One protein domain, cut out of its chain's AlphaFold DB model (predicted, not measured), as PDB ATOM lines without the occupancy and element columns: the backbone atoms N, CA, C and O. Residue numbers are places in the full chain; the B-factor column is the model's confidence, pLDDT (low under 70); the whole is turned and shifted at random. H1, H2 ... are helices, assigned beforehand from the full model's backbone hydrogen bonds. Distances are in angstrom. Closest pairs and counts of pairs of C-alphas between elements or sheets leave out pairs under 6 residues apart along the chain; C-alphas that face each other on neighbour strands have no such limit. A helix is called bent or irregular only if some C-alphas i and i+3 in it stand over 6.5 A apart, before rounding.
ATOM      1  N   ALA A 142       6.536  23.828 -30.569       47.09
ATOM      2  CA  ALA A 142       6.576  23.459 -29.150       47.09
ATOM      3  C   ALA A 142       5.537  22.380 -28.784       47.09
ATOM      4  O   ALA A 142       5.734  21.625 -27.832       47.09
ATOM      5  N   TYR A 143       4.458  22.260 -29.567       51.38
ATOM      6  CA  TYR A 143       3.281  21.478 -29.173       51.38
ATOM      7  C   TYR A 143       3.170  20.083 -29.806       51.38
ATOM      8  O   TYR A 143       2.408  19.250 -29.318       51.38
ATOM      9  N   ALA A 144       4.007  19.768 -30.804       41.84
ATOM     10  CA  ALA A 144       4.077  18.437 -31.419       41.84
ATOM     11  C   ALA A 144       4.499  17.327 -30.429       41.84
ATOM     12  O   ALA A 144       4.260  16.146 -30.675       41.84
ATOM     13  N   SER A 145       5.103  17.693 -29.291       41.94
ATOM     14  CA  SER A 145       5.546  16.748 -28.256       41.94
ATOM     15  C   SER A 145       4.443  16.324 -27.272       41.94
ATOM     16  O   SER A 145       4.681  15.426 -26.465       41.94
ATOM     17  N   PHE A 146       3.244  16.921 -27.322       48.12
ATOM     18  CA  PHE A 146       2.143  16.600 -26.396       48.12
ATOM     19  C   PHE A 146       1.235  15.458 -26.868       48.12
ATOM     20  O   PHE A 146       0.322  15.074 -26.139       48.12
ATOM     21  N   GLY A 147       1.512  14.841 -28.025       43.19
ATOM     22  CA  GLY A 147       0.815  13.622 -28.463       43.19
ATOM     23  C   GLY A 147       0.819  12.508 -27.402       43.19
ATOM     24  O   GLY A 147      -0.174  11.809 -27.244       43.19
ATOM     25  N   GLY A 148       1.868  12.425 -26.571       43.00
ATOM     26  CA  GLY A 148       1.929  11.476 -25.451       43.00
ATOM     27  C   GLY A 148       1.027  11.807 -24.248       43.00
ATOM     28  O   GLY A 148       0.791  10.936 -23.416       43.00
ATOM     29  N   ALA A 149       0.518  13.042 -24.131       39.62
ATOM     30  CA  ALA A 149      -0.490  13.417 -23.132       39.62
ATOM     31  C   ALA A 149      -1.914  13.083 -23.612       39.62
ATOM     32  O   ALA A 149      -2.762  12.729 -22.798       39.62
ATOM     33  N   PHE A 150      -2.154  13.115 -24.928       43.34
ATOM     34  CA  PHE A 150      -3.400  12.639 -25.537       43.34
ATOM     35  C   PHE A 150      -3.582  11.123 -25.388       43.34
ATOM     36  O   PHE A 150      -4.690  10.681 -25.101       43.34
ATOM     37  N   ASP A 151      -2.499  10.340 -25.454       42.59
ATOM     38  CA  ASP A 151      -2.525   8.895 -25.157       42.59
ATOM     39  C   ASP A 151      -2.897   8.575 -23.693       42.59
ATOM     40  O   ASP A 151      -3.262   7.445 -23.383       42.59
ATOM     41  N   ARG A 152      -2.829   9.554 -22.774       42.66
ATOM     42  CA  ARG A 152      -3.295   9.411 -21.379       42.66
ATOM     43  C   ARG A 152      -4.747   9.860 -21.170       42.66
ATOM     44  O   ARG A 152      -5.305   9.582 -20.118       42.66
ATOM     45  N   LEU A 153      -5.355  10.529 -22.154       43.47
ATOM     46  CA  LEU A 153      -6.753  10.987 -22.144       43.47
ATOM     47  C   LEU A 153      -7.707   9.989 -22.829       43.47
ATOM     48  O   LEU A 153      -8.871  10.302 -23.045       43.47
ATOM     49  N   THR A 154      -7.239   8.782 -23.165       42.00
ATOM     50  CA  THR A 154      -8.055   7.712 -23.770       42.00
ATOM     51  C   THR A 154      -9.055   7.061 -22.809       42.00
ATOM     52  O   THR A 154      -9.750   6.124 -23.202       42.00
ATOM     53  N   GLU A 155      -9.148   7.518 -21.559       38.84
ATOM     54  CA  GLU A 155     -10.272   7.153 -20.699       38.84
ATOM     55  C   GLU A 155     -11.507   7.975 -21.102       38.84
ATOM     56  O   GLU A 155     -11.401   9.186 -21.307       38.84
ATOM     57  N   PRO A 156     -12.683   7.343 -21.270       34.81
ATOM     58  CA  PRO A 156     -13.876   8.035 -21.731       34.81
ATOM     59  C   PRO A 156     -14.263   9.108 -20.714       34.81
ATOM     60  O   PRO A 156     -14.646   8.798 -19.587       34.81
ATOM     61  N   ILE A 157     -14.179  10.376 -21.121       39.94
ATOM     62  CA  ILE A 157     -14.755  11.487 -20.362       39.94
ATOM     63  C   ILE A 157     -16.256  11.169 -20.208       39.94
ATOM     64  O   ILE A 157     -16.921  10.943 -21.226       39.94
ATOM     65  N   PRO A 158     -16.801  11.078 -18.980       34.38
ATOM     66  CA  PRO A 158     -18.208  10.756 -18.781       34.38
ATOM     67  C   PRO A 158     -19.090  11.800 -19.474       34.38
ATOM     68  O   PRO A 158     -18.790  12.993 -19.471       34.38
ATOM     69  N   SER A 159     -20.175  11.338 -20.098       38.50
ATOM     70  CA  SER A 159     -21.136  12.198 -20.790       38.50
ATOM     71  C   SER A 159     -21.665  13.295 -19.859       38.50
ATOM     72  O   SER A 159     -22.007  13.000 -18.715       38.50
ATOM     73  N   LEU A 160     -21.812  14.527 -20.357       39.12
ATOM     74  CA  LEU A 160     -22.373  15.669 -19.611       39.12
ATOM     75  C   LEU A 160     -23.703  15.336 -18.896       39.12
ATOM     76  O   LEU A 160     -23.964  15.831 -17.803       39.12
ATOM     77  N   SER A 161     -24.497  14.425 -19.468       38.03
ATOM     78  CA  SER A 161     -25.759  13.919 -18.914       38.03
ATOM     79  C   SER A 161     -25.641  13.164 -17.584       38.03
ATOM     80  O   SER A 161     -26.602  13.164 -16.830       38.03
ATOM     81  N   SER A 162     -24.504  12.536 -17.261       38.59
ATOM     82  CA  SER A 162     -24.352  11.758 -16.016       38.59
ATOM     83  C   SER A 162     -23.803  12.562 -14.833       38.59
ATOM     84  O   SER A 162     -23.761  12.045 -13.721       38.59
ATOM     85  N   VAL A 163     -23.344  13.799 -15.061       38.28
ATOM     86  CA  VAL A 163     -22.683  14.641 -14.038       38.28
ATOM     87  C   VAL A 163     -23.574  15.803 -13.576       38.28
ATOM     88  O   VAL A 163     -23.430  16.278 -12.453       38.28
ATOM     89  N   SER A 205     -28.220  35.500 -28.915       56.41
ATOM     90  CA  SER A 205     -27.207  36.333 -29.562       56.41
ATOM     91  C   SER A 205     -27.548  37.821 -29.430       56.41
ATOM     92  O   SER A 205     -28.556  38.276 -29.981       56.41
ATOM     93  N   LYS A 206     -26.691  38.600 -28.761       58.59
ATOM     94  CA  LYS A 206     -26.830  40.064 -28.666       58.59
ATOM     95  C   LYS A 206     -26.593  40.752 -30.022       58.59
ATOM     96  O   LYS A 206     -25.973  40.212 -30.939       58.59
ATOM     97  N   THR A 207     -27.098  41.981 -30.152       51.25
ATOM     98  CA  THR A 207     -27.002  42.793 -31.379       51.25
ATOM     99  C   THR A 207     -25.551  43.034 -31.820       51.25
ATOM    100  O   THR A 207     -24.672  43.345 -31.019       51.25
ATOM    101  N   VAL A 208     -25.295  42.925 -33.130       57.28
ATOM    102  CA  VAL A 208     -23.956  43.080 -33.726       57.28
ATOM    103  C   VAL A 208     -23.467  44.529 -33.602       57.28
ATOM    104  O   VAL A 208     -23.926  45.409 -34.335       57.28
ATOM    105  N   LYS A 209     -22.499  44.770 -32.708       63.62
ATOM    106  CA  LYS A 209     -21.880  46.095 -32.496       63.62
ATOM    107  C   LYS A 209     -20.882  46.487 -33.591       63.62
ATOM    108  O   LYS A 209     -20.742  47.671 -33.885       63.62
ATOM    109  N   LEU A 210     -20.221  45.513 -34.220       75.19
ATOM    110  CA  LEU A 210     -19.194  45.736 -35.242       75.19
ATOM    111  C   LEU A 210     -19.615  45.110 -36.581       75.19
ATOM    112  O   LEU A 210     -19.832  43.903 -36.672       75.19
ATOM    113  N   ARG A 211     -19.737  45.918 -37.640       75.62
ATOM    114  CA  ARG A 211     -20.179  45.447 -38.964       75.62
ATOM    115  C   ARG A 211     -19.003  45.241 -39.916       75.62
ATOM    116  O   ARG A 211     -18.045  46.003 -39.916       75.62
ATOM    117  N   GLY A 212     -19.125  44.242 -40.788       78.25
ATOM    118  CA  GLY A 212     -18.198  44.013 -41.898       78.25
ATOM    119  C   GLY A 212     -16.970  43.158 -41.570       78.25
ATOM    120  O   GLY A 212     -16.230  42.833 -42.498       78.25
ATOM    121  N   CYS A 213     -16.762  42.755 -40.318       84.06
ATOM    122  CA  CYS A 213     -15.699  41.814 -39.964       84.06
ATOM    123  C   CYS A 213     -16.108  40.375 -40.270       84.06
ATOM    124  O   CYS A 213     -17.260  39.988 -40.068       84.06
ATOM    125  N   LYS A 214     -15.144  39.578 -40.733       87.44
ATOM    126  CA  LYS A 214     -15.356  38.167 -41.040       87.44
ATOM    127  C   LYS A 214     -15.068  37.302 -39.816       87.44
ATOM    128  O   LYS A 214     -14.037  36.652 -39.703       87.44
ATOM    129  N   THR A 215     -15.981  37.346 -38.855       88.06
ATOM    130  CA  THR A 215     -15.828  36.710 -37.536       88.06
ATOM    131  C   THR A 215     -17.099  35.972 -37.122       88.06
ATOM    132  O   THR A 215     -18.091  35.967 -37.851       88.06
ATOM    133  N   ALA A 216     -17.089  35.382 -35.926       87.75
ATOM    134  CA  ALA A 216     -18.282  34.858 -35.276       87.75
ATOM    135  C   ALA A 216     -19.248  35.992 -34.854       87.75
ATOM    136  O   ALA A 216     -18.776  37.091 -34.536       87.75
ATOM    137  N   PRO A 217     -20.573  35.749 -34.844       85.94
ATOM    138  CA  PRO A 217     -21.543  36.636 -34.210       85.94
ATOM    139  C   PRO A 217     -21.406  36.617 -32.678       85.94
ATOM    140  O   PRO A 217     -20.921  35.636 -32.105       85.94
ATOM    141  N   GLN A 218     -21.828  37.706 -32.028       83.44
ATOM    142  CA  GLN A 218     -21.734  37.873 -30.576       83.44
ATOM    143  C   GLN A 218     -22.560  36.802 -29.842       83.44
ATOM    144  O   GLN A 218     -23.655  36.456 -30.282       83.44
ATOM    145  N   ASP A 219     -21.996  36.262 -28.759       82.69
ATOM    146  CA  ASP A 219     -22.565  35.209 -27.896       82.69
ATOM    147  C   ASP A 219     -22.829  33.847 -28.577       82.69
ATOM    148  O   ASP A 219     -23.327  32.902 -27.966       82.69
ATOM    149  N   SER A 220     -22.386  33.670 -29.826       88.81
ATOM    150  CA  SER A 220     -22.400  32.357 -30.483       88.81
ATOM    151  C   SER A 220     -21.498  31.323 -29.799       88.81
ATOM    152  O   SER A 220     -20.581  31.667 -29.050       88.81
ATOM    153  N   LEU A 221     -21.687  30.035 -30.113       90.56
ATOM    154  CA  LEU A 221     -20.824  28.954 -29.610       90.56
ATOM    155  C   LEU A 221     -19.333  29.240 -29.843       90.56
ATOM    156  O   LEU A 221     -18.513  29.050 -28.949       90.56
ATOM    157  N   LEU A 222     -18.976  29.745 -31.030       91.75
ATOM    158  CA  LEU A 222     -17.586  30.076 -31.346       91.75
ATOM    159  C   LEU A 222     -17.081  31.304 -30.572       91.75
ATOM    160  O   LEU A 222     -15.913  31.344 -30.198       91.75
ATOM    161  N   TRP A 223     -17.946  32.289 -30.318       90.31
ATOM    162  CA  TRP A 223     -17.616  33.453 -29.491       90.31
ATOM    163  C   TRP A 223     -17.271  33.033 -28.060       90.31
ATOM    164  O   TRP A 223     -16.221  33.404 -27.535       90.31
ATOM    165  N   ARG A 224     -18.112  32.185 -27.461       89.25
ATOM    166  CA  ARG A 224     -17.869  31.627 -26.127       89.25
ATOM    167  C   ARG A 224     -16.625  30.748 -26.109       89.25
ATOM    168  O   ARG A 224     -15.788  30.912 -25.227       89.25
ATOM    169  N   LEU A 225     -16.434  29.904 -27.125       91.75
ATOM    170  CA  LEU A 225     -15.227  29.087 -27.264       91.75
ATOM    171  C   LEU A 225     -13.965  29.948 -27.294       91.75
ATOM    172  O   LEU A 225     -13.011  29.639 -26.591       91.75
ATOM    173  N   ALA A 226     -13.970  31.041 -28.056       92.00
ATOM    174  CA  ALA A 226     -12.838  31.954 -28.156       92.00
ATOM    175  C   ALA A 226     -12.469  32.573 -26.794       92.00
ATOM    176  O   ALA A 226     -11.289  32.644 -26.443       92.00
ATOM    177  N   LEU A 227     -13.469  32.967 -26.003       89.62
ATOM    178  CA  LEU A 227     -13.276  33.496 -24.652       89.62
ATOM    179  C   LEU A 227     -12.732  32.423 -23.701       89.62
ATOM    180  O   LEU A 227     -11.646  32.603 -23.149       89.62
ATOM    181  N   VAL A 228     -13.424  31.286 -23.559       88.75
ATOM    182  CA  VAL A 228     -13.005  30.186 -22.669       88.75
ATOM    183  C   VAL A 228     -11.604  29.683 -23.032       88.75
ATOM    184  O   VAL A 228     -10.778  29.466 -22.147       88.75
ATOM    185  N   PHE A 229     -11.303  29.553 -24.326       89.25
ATOM    186  CA  PHE A 229      -9.981  29.159 -24.809       89.25
ATOM    187  C   PHE A 229      -8.904  30.176 -24.416       89.25
ATOM    188  O   PHE A 229      -7.826  29.783 -23.977       89.25
ATOM    189  N   SER A 230      -9.202  31.475 -24.500       88.50
ATOM    190  CA  SER A 230      -8.274  32.530 -24.074       88.50
ATOM    191  C   SER A 230      -8.012  32.487 -22.562       88.50
ATOM    192  O   SER A 230      -6.867  32.617 -22.140       88.50
ATOM    193  N   HIS A 231      -9.038  32.225 -21.741       84.56
ATOM    194  CA  HIS A 231      -8.868  32.013 -20.295       84.56
ATOM    195  C   HIS A 231      -8.052  30.755 -19.976       84.56
ATOM    196  O   HIS A 231      -7.172  30.799 -19.111       84.56
ATOM    197  N   ALA A 232      -8.306  29.651 -20.686       83.88
ATOM    198  CA  ALA A 232      -7.545  28.413 -20.544       83.88
ATOM    199  C   ALA A 232      -6.055  28.639 -20.838       83.88
ATOM    200  O   ALA A 232      -5.198  28.241 -20.046       83.88
ATOM    201  N   LEU A 233      -5.777  29.339 -21.942       83.94
ATOM    202  CA  LEU A 233      -4.434  29.613 -22.433       83.94
ATOM    203  C   LEU A 233      -3.656  30.594 -21.547       83.94
ATOM    204  O   LEU A 233      -2.475  30.369 -21.303       83.94
ATOM    205  N   ALA A 234      -4.287  31.670 -21.070       80.94
ATOM    206  CA  ALA A 234      -3.588  32.727 -20.336       80.94
ATOM    207  C   ALA A 234      -3.514  32.489 -18.815       80.94
ATOM    208  O   ALA A 234      -2.506  32.842 -18.201       80.94
ATOM    209  N   SER A 235      -4.546  31.885 -18.203       74.44
ATOM    210  CA  SER A 235      -4.727  31.932 -16.737       74.44
ATOM    211  C   SER A 235      -4.986  30.588 -16.044       74.44
ATOM    212  O   SER A 235      -4.634  30.456 -14.875       74.44
ATOM    213  N   LEU A 236      -5.593  29.589 -16.702       72.31
ATOM    214  CA  LEU A 236      -6.064  28.369 -16.011       72.31
ATOM    215  C   LEU A 236      -5.165  27.136 -16.184       72.31
ATOM    216  O   LEU A 236      -5.206  26.239 -15.346       72.31
ATOM    217  N   GLY A 237      -4.359  27.063 -17.244       68.81
ATOM    218  CA  GLY A 237      -3.521  25.885 -17.497       68.81
ATOM    219  C   GLY A 237      -2.502  26.030 -18.623       68.81
ATOM    220  O   GLY A 237      -1.833  25.054 -18.961       68.81
ATOM    221  N   GLY A 238      -2.379  27.211 -19.231       78.75
ATOM    222  CA  GLY A 238      -1.458  27.417 -20.337       78.75
ATOM    223  C   GLY A 238      -1.867  26.655 -21.608       78.75
ATOM    224  O   GLY A 238      -3.007  26.202 -21.758       78.75
ATOM    225  N   PRO A 239      -0.912  26.446 -22.525       80.19
ATOM    226  CA  PRO A 239      -1.119  25.635 -23.720       80.19
ATOM    227  C   PRO A 239      -1.643  24.200 -23.485       80.19
ATOM    228  O   PRO A 239      -2.514  23.782 -24.252       80.19
ATOM    229  N   PRO A 240      -1.190  23.425 -22.469       76.88
ATOM    230  CA  PRO A 240      -1.712  22.071 -22.263       76.88
ATOM    231  C   PRO A 240      -3.179  22.079 -21.814       76.88
ATOM    232  O   PRO A 240      -3.963  21.261 -22.297       76.88
ATOM    233  N   GLY A 241      -3.584  23.039 -20.975       79.44
ATOM    234  CA  GLY A 241      -4.990  23.225 -20.613       79.44
ATOM    235  C   GLY A 241      -5.862  23.610 -21.815       79.44
ATOM    236  O   GLY A 241      -6.941  23.051 -22.014       79.44
ATOM    237  N   ALA A 242      -5.373  24.503 -22.679       84.62
ATOM    238  CA  ALA A 242      -6.077  24.884 -23.906       84.62
ATOM    239  C   ALA A 242      -6.255  23.701 -24.882       84.62
ATOM    240  O   ALA A 242      -7.320  23.548 -25.485       84.62
ATOM    241  N   ALA A 243      -5.251  22.822 -24.998       83.94
ATOM    242  CA  ALA A 243      -5.336  21.609 -25.813       83.94
ATOM    243  C   ALA A 243      -6.363  20.600 -25.264       83.94
ATOM    244  O   ALA A 243      -7.129  20.019 -26.036       83.94
ATOM    245  N   GLN A 244      -6.426  20.427 -23.940       82.44
ATOM    246  CA  GLN A 244      -7.429  19.579 -23.283       82.44
ATOM    247  C   GLN A 244      -8.849  20.093 -23.510       82.44
ATOM    248  O   GLN A 244      -9.734  19.316 -23.868       82.44
ATOM    249  N   LEU A 245      -9.060  21.405 -23.367       86.94
ATOM    250  CA  LEU A 245     -10.346  22.037 -23.651       86.94
ATOM    251  C   LEU A 245     -10.764  21.826 -25.112       86.94
ATOM    252  O   LEU A 245     -11.910  21.471 -25.377       86.94
ATOM    253  N   TRP A 246      -9.843  22.026 -26.060       89.00
ATOM    254  CA  TRP A 246     -10.120  21.828 -27.485       89.00
ATOM    255  C   TRP A 246     -10.514  20.378 -27.798       89.00
ATOM    256  O   TRP A 246     -11.479  20.132 -28.525       89.00
ATOM    257  N   HIS A 247      -9.825  19.412 -27.188       85.44
ATOM    258  CA  HIS A 247     -10.184  18.003 -27.301       85.44
ATOM    259  C   HIS A 247     -11.580  17.714 -26.738       85.44
ATOM    260  O   HIS A 247     -12.412  17.127 -27.431       85.44
ATOM    261  N   ALA A 248     -11.855  18.169 -25.512       84.69
ATOM    262  CA  ALA A 248     -13.149  17.998 -24.859       84.69
ATOM    263  C   ALA A 248     -14.288  18.642 -25.667       84.69
ATOM    264  O   ALA A 248     -15.365  18.063 -25.793       84.69
ATOM    265  N   PHE A 249     -14.033  19.795 -26.292       90.56
ATOM    266  CA  PHE A 249     -14.974  20.446 -27.197       90.56
ATOM    267  C   PHE A 249     -15.310  19.566 -28.412       90.56
ATOM    268  O   PHE A 249     -16.486  19.384 -28.722       90.56
ATOM    269  N   ILE A 250     -14.318  18.955 -29.071       89.44
ATOM    270  CA  ILE A 250     -14.559  18.044 -30.208       89.44
ATOM    271  C   ILE A 250     -15.328  16.793 -29.775       89.44
ATOM    272  O   ILE A 250     -16.230  16.353 -30.492       89.44
ATOM    273  N   VAL A 251     -14.986  16.226 -28.614       86.88
ATOM    274  CA  VAL A 251     -15.717  15.088 -28.041       86.88
ATOM    275  C   VAL A 251     -17.179  15.468 -27.814       86.88
ATOM    276  O   VAL A 251     -18.068  14.738 -28.250       86.88
ATOM    277  N   GLN A 252     -17.445  16.644 -27.241       86.50
ATOM    278  CA  GLN A 252     -18.810  17.117 -27.031       86.50
ATOM    279  C   GLN A 252     -19.564  17.349 -28.350       86.50
ATOM    280  O   GLN A 252     -20.719  16.943 -28.468       86.50
ATOM    281  N   LEU A 253     -18.920  17.920 -29.376       89.88
ATOM    282  CA  LEU A 253     -19.526  18.052 -30.707       89.88
ATOM    283  C   LEU A 253     -19.924  16.692 -31.299       89.88
ATOM    284  O   LEU A 253     -20.965  16.586 -31.952       89.88
ATOM    285  N   ARG A 254     -19.115  15.648 -31.070       90.00
ATOM    286  CA  ARG A 254     -19.431  14.282 -31.504       90.00
ATOM    287  C   ARG A 254     -20.629  13.713 -30.745       90.00
ATOM    288  O   ARG A 254     -21.515  13.154 -31.381       90.00
ATOM    289  N   VAL A 255     -20.707  13.934 -29.432       87.06
ATOM    290  CA  VAL A 255     -21.879  13.549 -28.625       87.06
ATOM    291  C   VAL A 255     -23.149  14.228 -29.145       87.06
ATOM    292  O   VAL A 255     -24.157  13.556 -29.354       87.06
ATOM    293  N   CYS A 256     -23.101  15.533 -29.439       87.19
ATOM    294  CA  CYS A 256     -24.235  16.249 -30.030       87.19
ATOM    295  C   CYS A 256     -24.633  15.670 -31.398       87.19
ATOM    296  O   CYS A 256     -25.817  15.469 -31.666       87.19
ATOM    297  N   TRP A 257     -23.656  15.351 -32.253       89.81
ATOM    298  CA  TRP A 257     -23.897  14.710 -33.549       89.81
ATOM    299  C   TRP A 257     -24.568  13.336 -33.416       89.81
ATOM    300  O   TRP A 257     -25.539  13.052 -34.125       89.81
ATOM    301  N   ASP A 258     -24.078  12.489 -32.511       88.94
ATOM    302  CA  ASP A 258     -24.596  11.136 -32.300       88.94
ATOM    303  C   ASP A 258     -26.020  11.164 -31.733       88.94
ATOM    304  O   ASP A 258     -26.892  10.441 -32.227       88.94
ATOM    305  N   ASN A 259     -26.288  12.093 -30.811       87.56
ATOM    306  CA  ASN A 259     -27.606  12.319 -30.215       87.56
ATOM    307  C   ASN A 259     -28.554  13.156 -31.090       87.56
ATOM    308  O   ASN A 259     -29.701  13.379 -30.710       87.56
ATOM    309  N   SER A 260     -28.111  13.615 -32.268       88.50
ATOM    310  CA  SER A 260     -28.882  14.514 -33.144       88.50
ATOM    311  C   SER A 260     -29.375  15.785 -32.427       88.50
ATOM    312  O   SER A 260     -30.500  16.231 -32.641       88.50
ATOM    313  N   GLN A 261     -28.531  16.363 -31.570       88.19
ATOM    314  CA  GLN A 261     -28.777  17.621 -30.866       88.19
ATOM    315  C   GLN A 261     -28.134  18.776 -31.634       88.19
ATOM    316  O   GLN A 261     -26.946  18.724 -31.950       88.19
ATOM    317  N   LEU A 262     -28.915  19.812 -31.946       88.25
ATOM    318  CA  LEU A 262     -28.406  21.015 -32.610       88.25
ATOM    319  C   LEU A 262     -27.436  21.762 -31.692       88.25
ATOM    320  O   LEU A 262     -27.641  21.833 -30.483       88.25
ATOM    321  N   LEU A 263     -26.391  22.340 -32.278       89.25
ATOM    322  CA  LEU A 263     -25.435  23.161 -31.546       89.25
ATOM    323  C   LEU A 263     -26.039  24.542 -31.243       89.25
ATOM    324  O   LEU A 263     -26.614  25.153 -32.155       89.25
ATOM    325  N   PRO A 264     -25.861  25.058 -30.015       86.88
ATOM    326  CA  PRO A 264     -26.447  26.321 -29.578       86.88
ATOM    327  C   PRO A 264     -25.754  27.533 -30.216       86.88
ATOM    328  O   PRO A 264     -24.591  27.478 -30.616       86.88
ATOM    329  N   GLY A 265     -26.463  28.660 -30.326       80.19
ATOM    330  CA  GLY A 265     -25.893  29.935 -30.792       80.19
ATOM    331  C   GLY A 265     -25.392  29.959 -32.250       80.19
ATOM    332  O   GLY A 265     -24.589  30.826 -32.612       80.19
ATOM    333  N   LEU A 266     -25.822  29.015 -33.096       85.62
ATOM    334  CA  LEU A 266     -25.529  28.992 -34.534       85.62
ATOM    335  C   LEU A 266     -26.788  29.289 -35.353       85.62
ATOM    336  O   LEU A 266     -27.854  28.738 -35.090       85.62
ATOM    337  N   MET A 267     -26.647  30.111 -36.397       79.44
ATOM    338  CA  MET A 267     -27.738  30.362 -37.344       79.44
ATOM    339  C   MET A 267     -28.055  29.087 -38.137       79.44
ATOM    340  O   MET A 267     -27.135  28.465 -38.678       79.44
ATOM    341  N   LEU A 268     -29.340  28.729 -38.223       78.69
ATOM    342  CA  LEU A 268     -29.836  27.619 -39.043       78.69
ATOM    343  C   LEU A 268     -29.786  27.963 -40.539       78.69
ATOM    344  O   LEU A 268     -29.912  29.129 -40.925       78.69
ATOM    345  N   GLY A 269     -29.633  26.940 -41.377       83.38
ATOM    346  CA  GLY A 269     -29.467  27.088 -42.824       83.38
ATOM    347  C   GLY A 269     -28.004  27.053 -43.292       83.38
ATOM    348  O   GLY A 269     -27.100  26.783 -42.500       83.38
ATOM    349  N   PRO A 270     -27.752  27.285 -44.596       86.69
ATOM    350  CA  PRO A 270     -26.452  27.037 -45.216       86.69
ATOM    351  C   PRO A 270     -25.332  27.908 -44.616       86.69
ATOM    352  O   PRO A 270     -25.600  29.029 -44.172       86.69
ATOM    353  N   PRO A 271     -24.064  27.444 -44.652       90.75
ATOM    354  CA  PRO A 271     -22.932  28.202 -44.132       90.75
ATOM    355  C   PRO A 271     -22.846  29.601 -44.745       90.75
ATOM    356  O   PRO A 271     -22.868  29.767 -45.966       90.75
ATOM    357  N   ASN A 272     -22.723  30.617 -43.892       88.44
ATOM    358  CA  ASN A 272     -22.660  32.003 -44.335       88.44
ATOM    359  C   ASN A 272     -21.199  32.437 -44.535       88.44
ATOM    360  O   ASN A 272     -20.421  32.529 -43.586       88.44
ATOM    361  N   LEU A 273     -20.850  32.771 -45.779       88.19
ATOM    362  CA  LEU A 273     -19.496  33.164 -46.201       88.19
ATOM    363  C   LEU A 273     -19.013  34.495 -45.594       88.19
ATOM    364  O   LEU A 273     -17.835  34.841 -45.708       88.19
ATOM    365  N   ALA A 274     -19.912  35.253 -44.958       86.94
ATOM    366  CA  ALA A 274     -19.571  36.469 -44.228       86.94
ATOM    367  C   ALA A 274     -18.888  36.198 -42.874       86.94
ATOM    368  O   ALA A 274     -18.296  37.119 -42.318       86.94
ATOM    369  N   HIS A 275     -18.953  34.973 -42.338       89.56
ATOM    370  CA  HIS A 275     -18.323  34.601 -41.066       89.56
ATOM    371  C   HIS A 275     -16.971  33.908 -41.265       89.56
ATOM    372  O   HIS A 275     -16.617  33.515 -42.377       89.56
ATOM    373  N   CYS A 276     -16.200  33.747 -40.187       90.31
ATOM    374  CA  CYS A 276     -14.921  33.037 -40.233       90.31
ATOM    375  C   CYS A 276     -15.097  31.544 -40.566       90.31
ATOM    376  O   CYS A 276     -16.144  30.946 -40.303       90.31
ATOM    377  N   LEU A 277     -14.047  30.922 -41.115       91.12
ATOM    378  CA  LEU A 277     -14.086  29.536 -41.592       91.12
ATOM    379  C   LEU A 277     -14.523  28.544 -40.505       91.12
ATOM    380  O   LEU A 277     -15.349  27.671 -40.762       91.12
ATOM    381  N   LEU A 278     -14.013  28.693 -39.278       91.75
ATOM    382  CA  LEU A 278     -14.373  27.805 -38.172       91.75
ATOM    383  C   LEU A 278     -15.873  27.894 -37.835       91.75
ATOM    384  O   LEU A 278     -16.507  26.866 -37.614       91.75
ATOM    385  N   TYR A 279     -16.470  29.090 -37.897       92.44
ATOM    386  CA  TYR A 279     -17.916  29.261 -37.722       92.44
ATOM    387  C   TYR A 279     -18.696  28.565 -38.840       92.44
ATOM    388  O   TYR A 279     -19.629  27.817 -38.566       92.44
ATOM    389  N   GLN A 280     -18.270  28.741 -40.095       92.88
ATOM    390  CA  GLN A 280     -18.894  28.087 -41.251       92.88
ATOM    391  C   GLN A 280     -18.859  26.551 -41.141       92.88
ATOM    392  O   GLN A 280     -19.818  25.884 -41.525       92.88
ATOM    393  N   LYS A 281     -17.780  25.971 -40.593       92.94
ATOM    394  CA  LYS A 281     -17.672  24.523 -40.340       92.94
ATOM    395  C   LYS A 281     -18.657  24.044 -39.272       92.94
ATOM    396  O   LYS A 281     -19.276  23.000 -39.455       92.94
ATOM    397  N   LEU A 282     -18.849  24.815 -38.201       93.19
ATOM    398  CA  LEU A 282     -19.859  24.511 -37.185       93.19
ATOM    399  C   LEU A 282     -21.286  24.652 -37.744       93.19
ATOM    400  O   LEU A 282     -22.133  23.805 -37.475       93.19
ATOM    401  N   GLN A 283     -21.545  25.655 -38.593       92.94
ATOM    402  CA  GLN A 283     -22.823  25.781 -39.308       92.94
ATOM    403  C   GLN A 283     -23.078  24.593 -40.240       92.94
ATOM    404  O   GLN A 283     -24.191  24.072 -40.277       92.94
ATOM    405  N   MET A 284     -22.047  24.123 -40.953       93.06
ATOM    406  CA  MET A 284     -22.142  22.915 -41.774       93.06
ATOM    407  C   MET A 284     -22.523  21.696 -40.925       93.06
ATOM    408  O   MET A 284     -23.353  20.893 -41.348       93.06
ATOM    409  N   LEU A 285     -21.966  21.565 -39.716       93.06
ATOM    410  CA  LEU A 285     -22.328  20.486 -38.798       93.06
ATOM    411  C   LEU A 285     -23.802  20.586 -38.360       93.06
ATOM    412  O   LEU A 285     -24.512  19.585 -38.435       93.06
ATOM    413  N   ASN A 286     -24.299  21.784 -38.028       93.25
ATOM    414  CA  ASN A 286     -25.727  21.996 -37.745       93.25
ATOM    415  C   ASN A 286     -26.630  21.669 -38.941       93.25
ATOM    416  O   ASN A 286     -27.657  21.024 -38.744       93.25
ATOM    417  N   CYS A 287     -26.232  22.013 -40.172       91.38
ATOM    418  CA  CYS A 287     -26.957  21.609 -41.385       91.38
ATOM    419  C   CYS A 287     -27.054  20.080 -41.502       91.38
ATOM    420  O   CYS A 287     -28.105  19.534 -41.839       91.38
ATOM    421  N   CYS A 288     -25.956  19.371 -41.221       91.50
ATOM    422  CA  CYS A 288     -25.936  17.911 -41.259       91.50
ATOM    423  C   CYS A 288     -26.866  17.316 -40.186       91.50
ATOM    424  O   CYS A 288     -27.587  16.355 -40.465       91.50
ATOM    425  N   ILE A 289     -26.871  17.885 -38.974       90.62
ATOM    426  CA  ILE A 289     -27.727  17.448 -37.859       90.62
ATOM    427  C   ILE A 289     -29.199  17.689 -38.197       90.62
ATOM    428  O   ILE A 289     -30.011  16.774 -38.080       90.62
ATOM    429  N   GLU A 290     -29.542  18.882 -38.680       90.56
ATOM    430  CA  GLU A 290     -30.897  19.240 -39.100       90.56
ATOM    431  C   GLU A 290     -31.421  18.275 -40.168       90.56
ATOM    432  O   GLU A 290     -32.527  17.740 -40.049       90.56
ATOM    433  N   GLN A 291     -30.599  17.959 -41.170       87.25
ATOM    434  CA  GLN A 291     -30.986  17.023 -42.219       87.25
ATOM    435  C   GLN A 291     -31.161  15.593 -41.698       87.25
ATOM    436  O   GLN A 291     -32.088  14.888 -42.113       87.25
ATOM    437  N   ARG A 292     -30.320  15.163 -40.748       87.94
ATOM    438  CA  ARG A 292     -30.464  13.875 -40.055       87.94
ATOM    439  C   ARG A 292     -31.771  13.824 -39.257       87.94
ATOM    440  O   ARG A 292     -32.500  12.840 -39.373       87.94
ATOM    441  N   ILE A 293     -32.113  14.888 -38.526       87.00
ATOM    442  CA  ILE A 293     -33.379  15.013 -37.786       87.00
ATOM    443  C   ILE A 293     -34.571  14.959 -38.744       87.00
ATOM    444  O   ILE A 293     -35.490  14.172 -38.526       87.00
ATOM    445  N   ASN A 294     -34.561  15.751 -39.819       84.94
ATOM    446  CA  ASN A 294     -35.644  15.798 -40.807       84.94
ATOM    447  C   ASN A 294     -35.866  14.437 -41.472       84.94
ATOM    448  O   ASN A 294     -37.004  14.026 -41.710       84.94
ATOM    449  N   ARG A 295     -34.786  13.692 -41.713       79.19
ATOM    450  CA  ARG A 295     -34.853  12.327 -42.230       79.19
ATOM    451  C   ARG A 295     -35.460  11.352 -41.224       79.19
ATOM    452  O   ARG A 295     -36.311  10.559 -41.619       79.19
ATOM    453  N   THR A 296     -35.042  11.395 -39.961       78.38
ATOM    454  CA  THR A 296     -35.606  10.540 -38.905       78.38
ATOM    455  C   THR A 296     -37.084  10.864 -38.679       78.38
ATOM    456  O   THR A 296     -37.912   9.959 -38.688       78.38
ATOM    457  N   LYS A 297     -37.451  12.152 -38.609       77.25
ATOM    458  CA  LYS A 297     -38.851  12.602 -38.530       77.25
ATOM    459  C   LYS A 297     -39.675  12.119 -39.726       77.25
ATOM    460  O   LYS A 297     -40.761  11.591 -39.530       77.25
ATOM    461  N   GLY A 298     -39.138  12.218 -40.945       63.38
ATOM    462  CA  GLY A 298     -39.794  11.739 -42.168       63.38
ATOM    463  C   GLY A 298     -39.940  10.212 -42.279       63.38
ATOM    464  O   GLY A 298     -40.724   9.736 -43.106       63.38
ATOM    465  N   LEU A 299     -39.193   9.443 -41.477       58.09
ATOM    466  CA  LEU A 299     -39.382   8.000 -41.299       58.09
ATOM    467  C   LEU A 299     -40.493   7.722 -40.271       58.09
ATOM    468  O   LEU A 299     -41.401   6.959 -40.579       58.09
ATOM    469  N   VAL A 300     -40.495   8.424 -39.131       52.44
ATOM    470  CA  VAL A 300     -41.485   8.256 -38.045       52.44
ATOM    471  C   VAL A 300     -42.900   8.695 -38.454       52.44
ATOM    472  O   VAL A 300     -43.868   7.996 -38.169       52.44
ATOM    473  N   THR A 301     -43.059   9.791 -39.207       45.62
ATOM    474  CA  THR A 301     -44.381  10.214 -39.719       45.62
ATOM    475  C   THR A 301     -45.008   9.208 -40.689       45.62
ATOM    476  O   THR A 301     -46.210   9.252 -40.915       45.62
ATOM    477  N   LYS A 302     -44.217   8.295 -41.270       47.03
ATOM    478  CA  LYS A 302     -44.730   7.222 -42.136       47.03
ATOM    479  C   LYS A 302     -45.127   5.959 -41.390       47.03
ATOM    480  O   LYS A 302     -45.851   5.161 -41.969       47.03
TER     481      LYS A 302
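What this domain is: This is residues 142 to 163 and 205 to 302 of the 814 residues of the protein "Rab3 GTPase-activating protein catalytic subunit" of Notodromas monacha (UniProt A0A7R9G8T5). Two helices, H2 and H3, form a helical hairpin opened into a V, and the long helix H4 spans the open mouth of the V, beginning near the first residues of H2, passing the last residues of H3 and sticking out with residues 297 to 302. The short H1 lies near the first residues of H3, at the closed end of the V, and residues 205 to 220 make a long loop before H2. The printed part has 120 residues with four named helices, H1, H2, H3 and H4 in that order, and no named strand; its class is all helix. It is loose, with a radius of gyration of the C-alphas of 16.9 A, and the C-alphas span 51 by 40 by 27 A.

Where its parts are: H1 is residues 144 to 150, 11.1 A from first to last C-alpha, and begins at C-alpha 144 at (4.077, 18.437, -31.419). It is irregular, but only just: C-alphas 145 and 148 are 7.0 A apart. H2, residues 221 to 236, is 20.1 A long and begins at C-alpha 221 at (-20.824, 28.954, -29.610). It too is only just irregular, with C-alphas 233 and 236 6.7 A apart. H3, residues 238 to 258, is 30.7 A long. H4, residues 277 to 302, is 37.9 A long and ends at C-alpha 302 at (-44.730, 7.222, -42.136).

How they stand to each other: H1 is close to H3 but not clearly touching it, the closest C-alphas being those of Phe 146 and Pro 240, 7.9 A apart. H1 is apart from H2 and from H4. The hairpin of H2 and H3 has a shallow tilt of 30 degrees, opposite ways. They touch through residues 229 to 233 of H2 and 238 to 246 of H3 alone, with the closest C-alphas, those of Ala 232 and Ala 242, 5.1 A apart. H4 is close to H2 but not clearly touching it, at a steep tilt of 51 degrees, opposite ways; the closest C-alphas are those of Leu 222 and Tyr 279, 6.4 A apart. H4 is also close to H3 but not clearly touching it, at a shallow tilt of 22 degrees, the same way; the closest C-alphas are those of Trp 257 and Ile 289, 6.4 A apart. In H3 every O i to N i+4 pair is within hydrogen-bond range, in H2 11 of 12, in H4 21 of 22 and in H1 1 of 3, beside 2 of 4 O i to N i+3 pairs in H1.

The domain as a whole: The two C-alphas farthest apart, those of Ala 142 and Lys 302, are 55.4 A apart. Residues 164 to 204 are not printed, and C-alphas 163 and 205 are 27.1 A apart across this cut, which lies in the link from H1 to H2. The link from H2 to H3 is tight, and the link from H3 to H4 is long, with 18 residues. The mean pLDDT of the printed part is 75.5, and it is under 70 at residues 142 to 163, 205 to 209, 237 and 298 to 302.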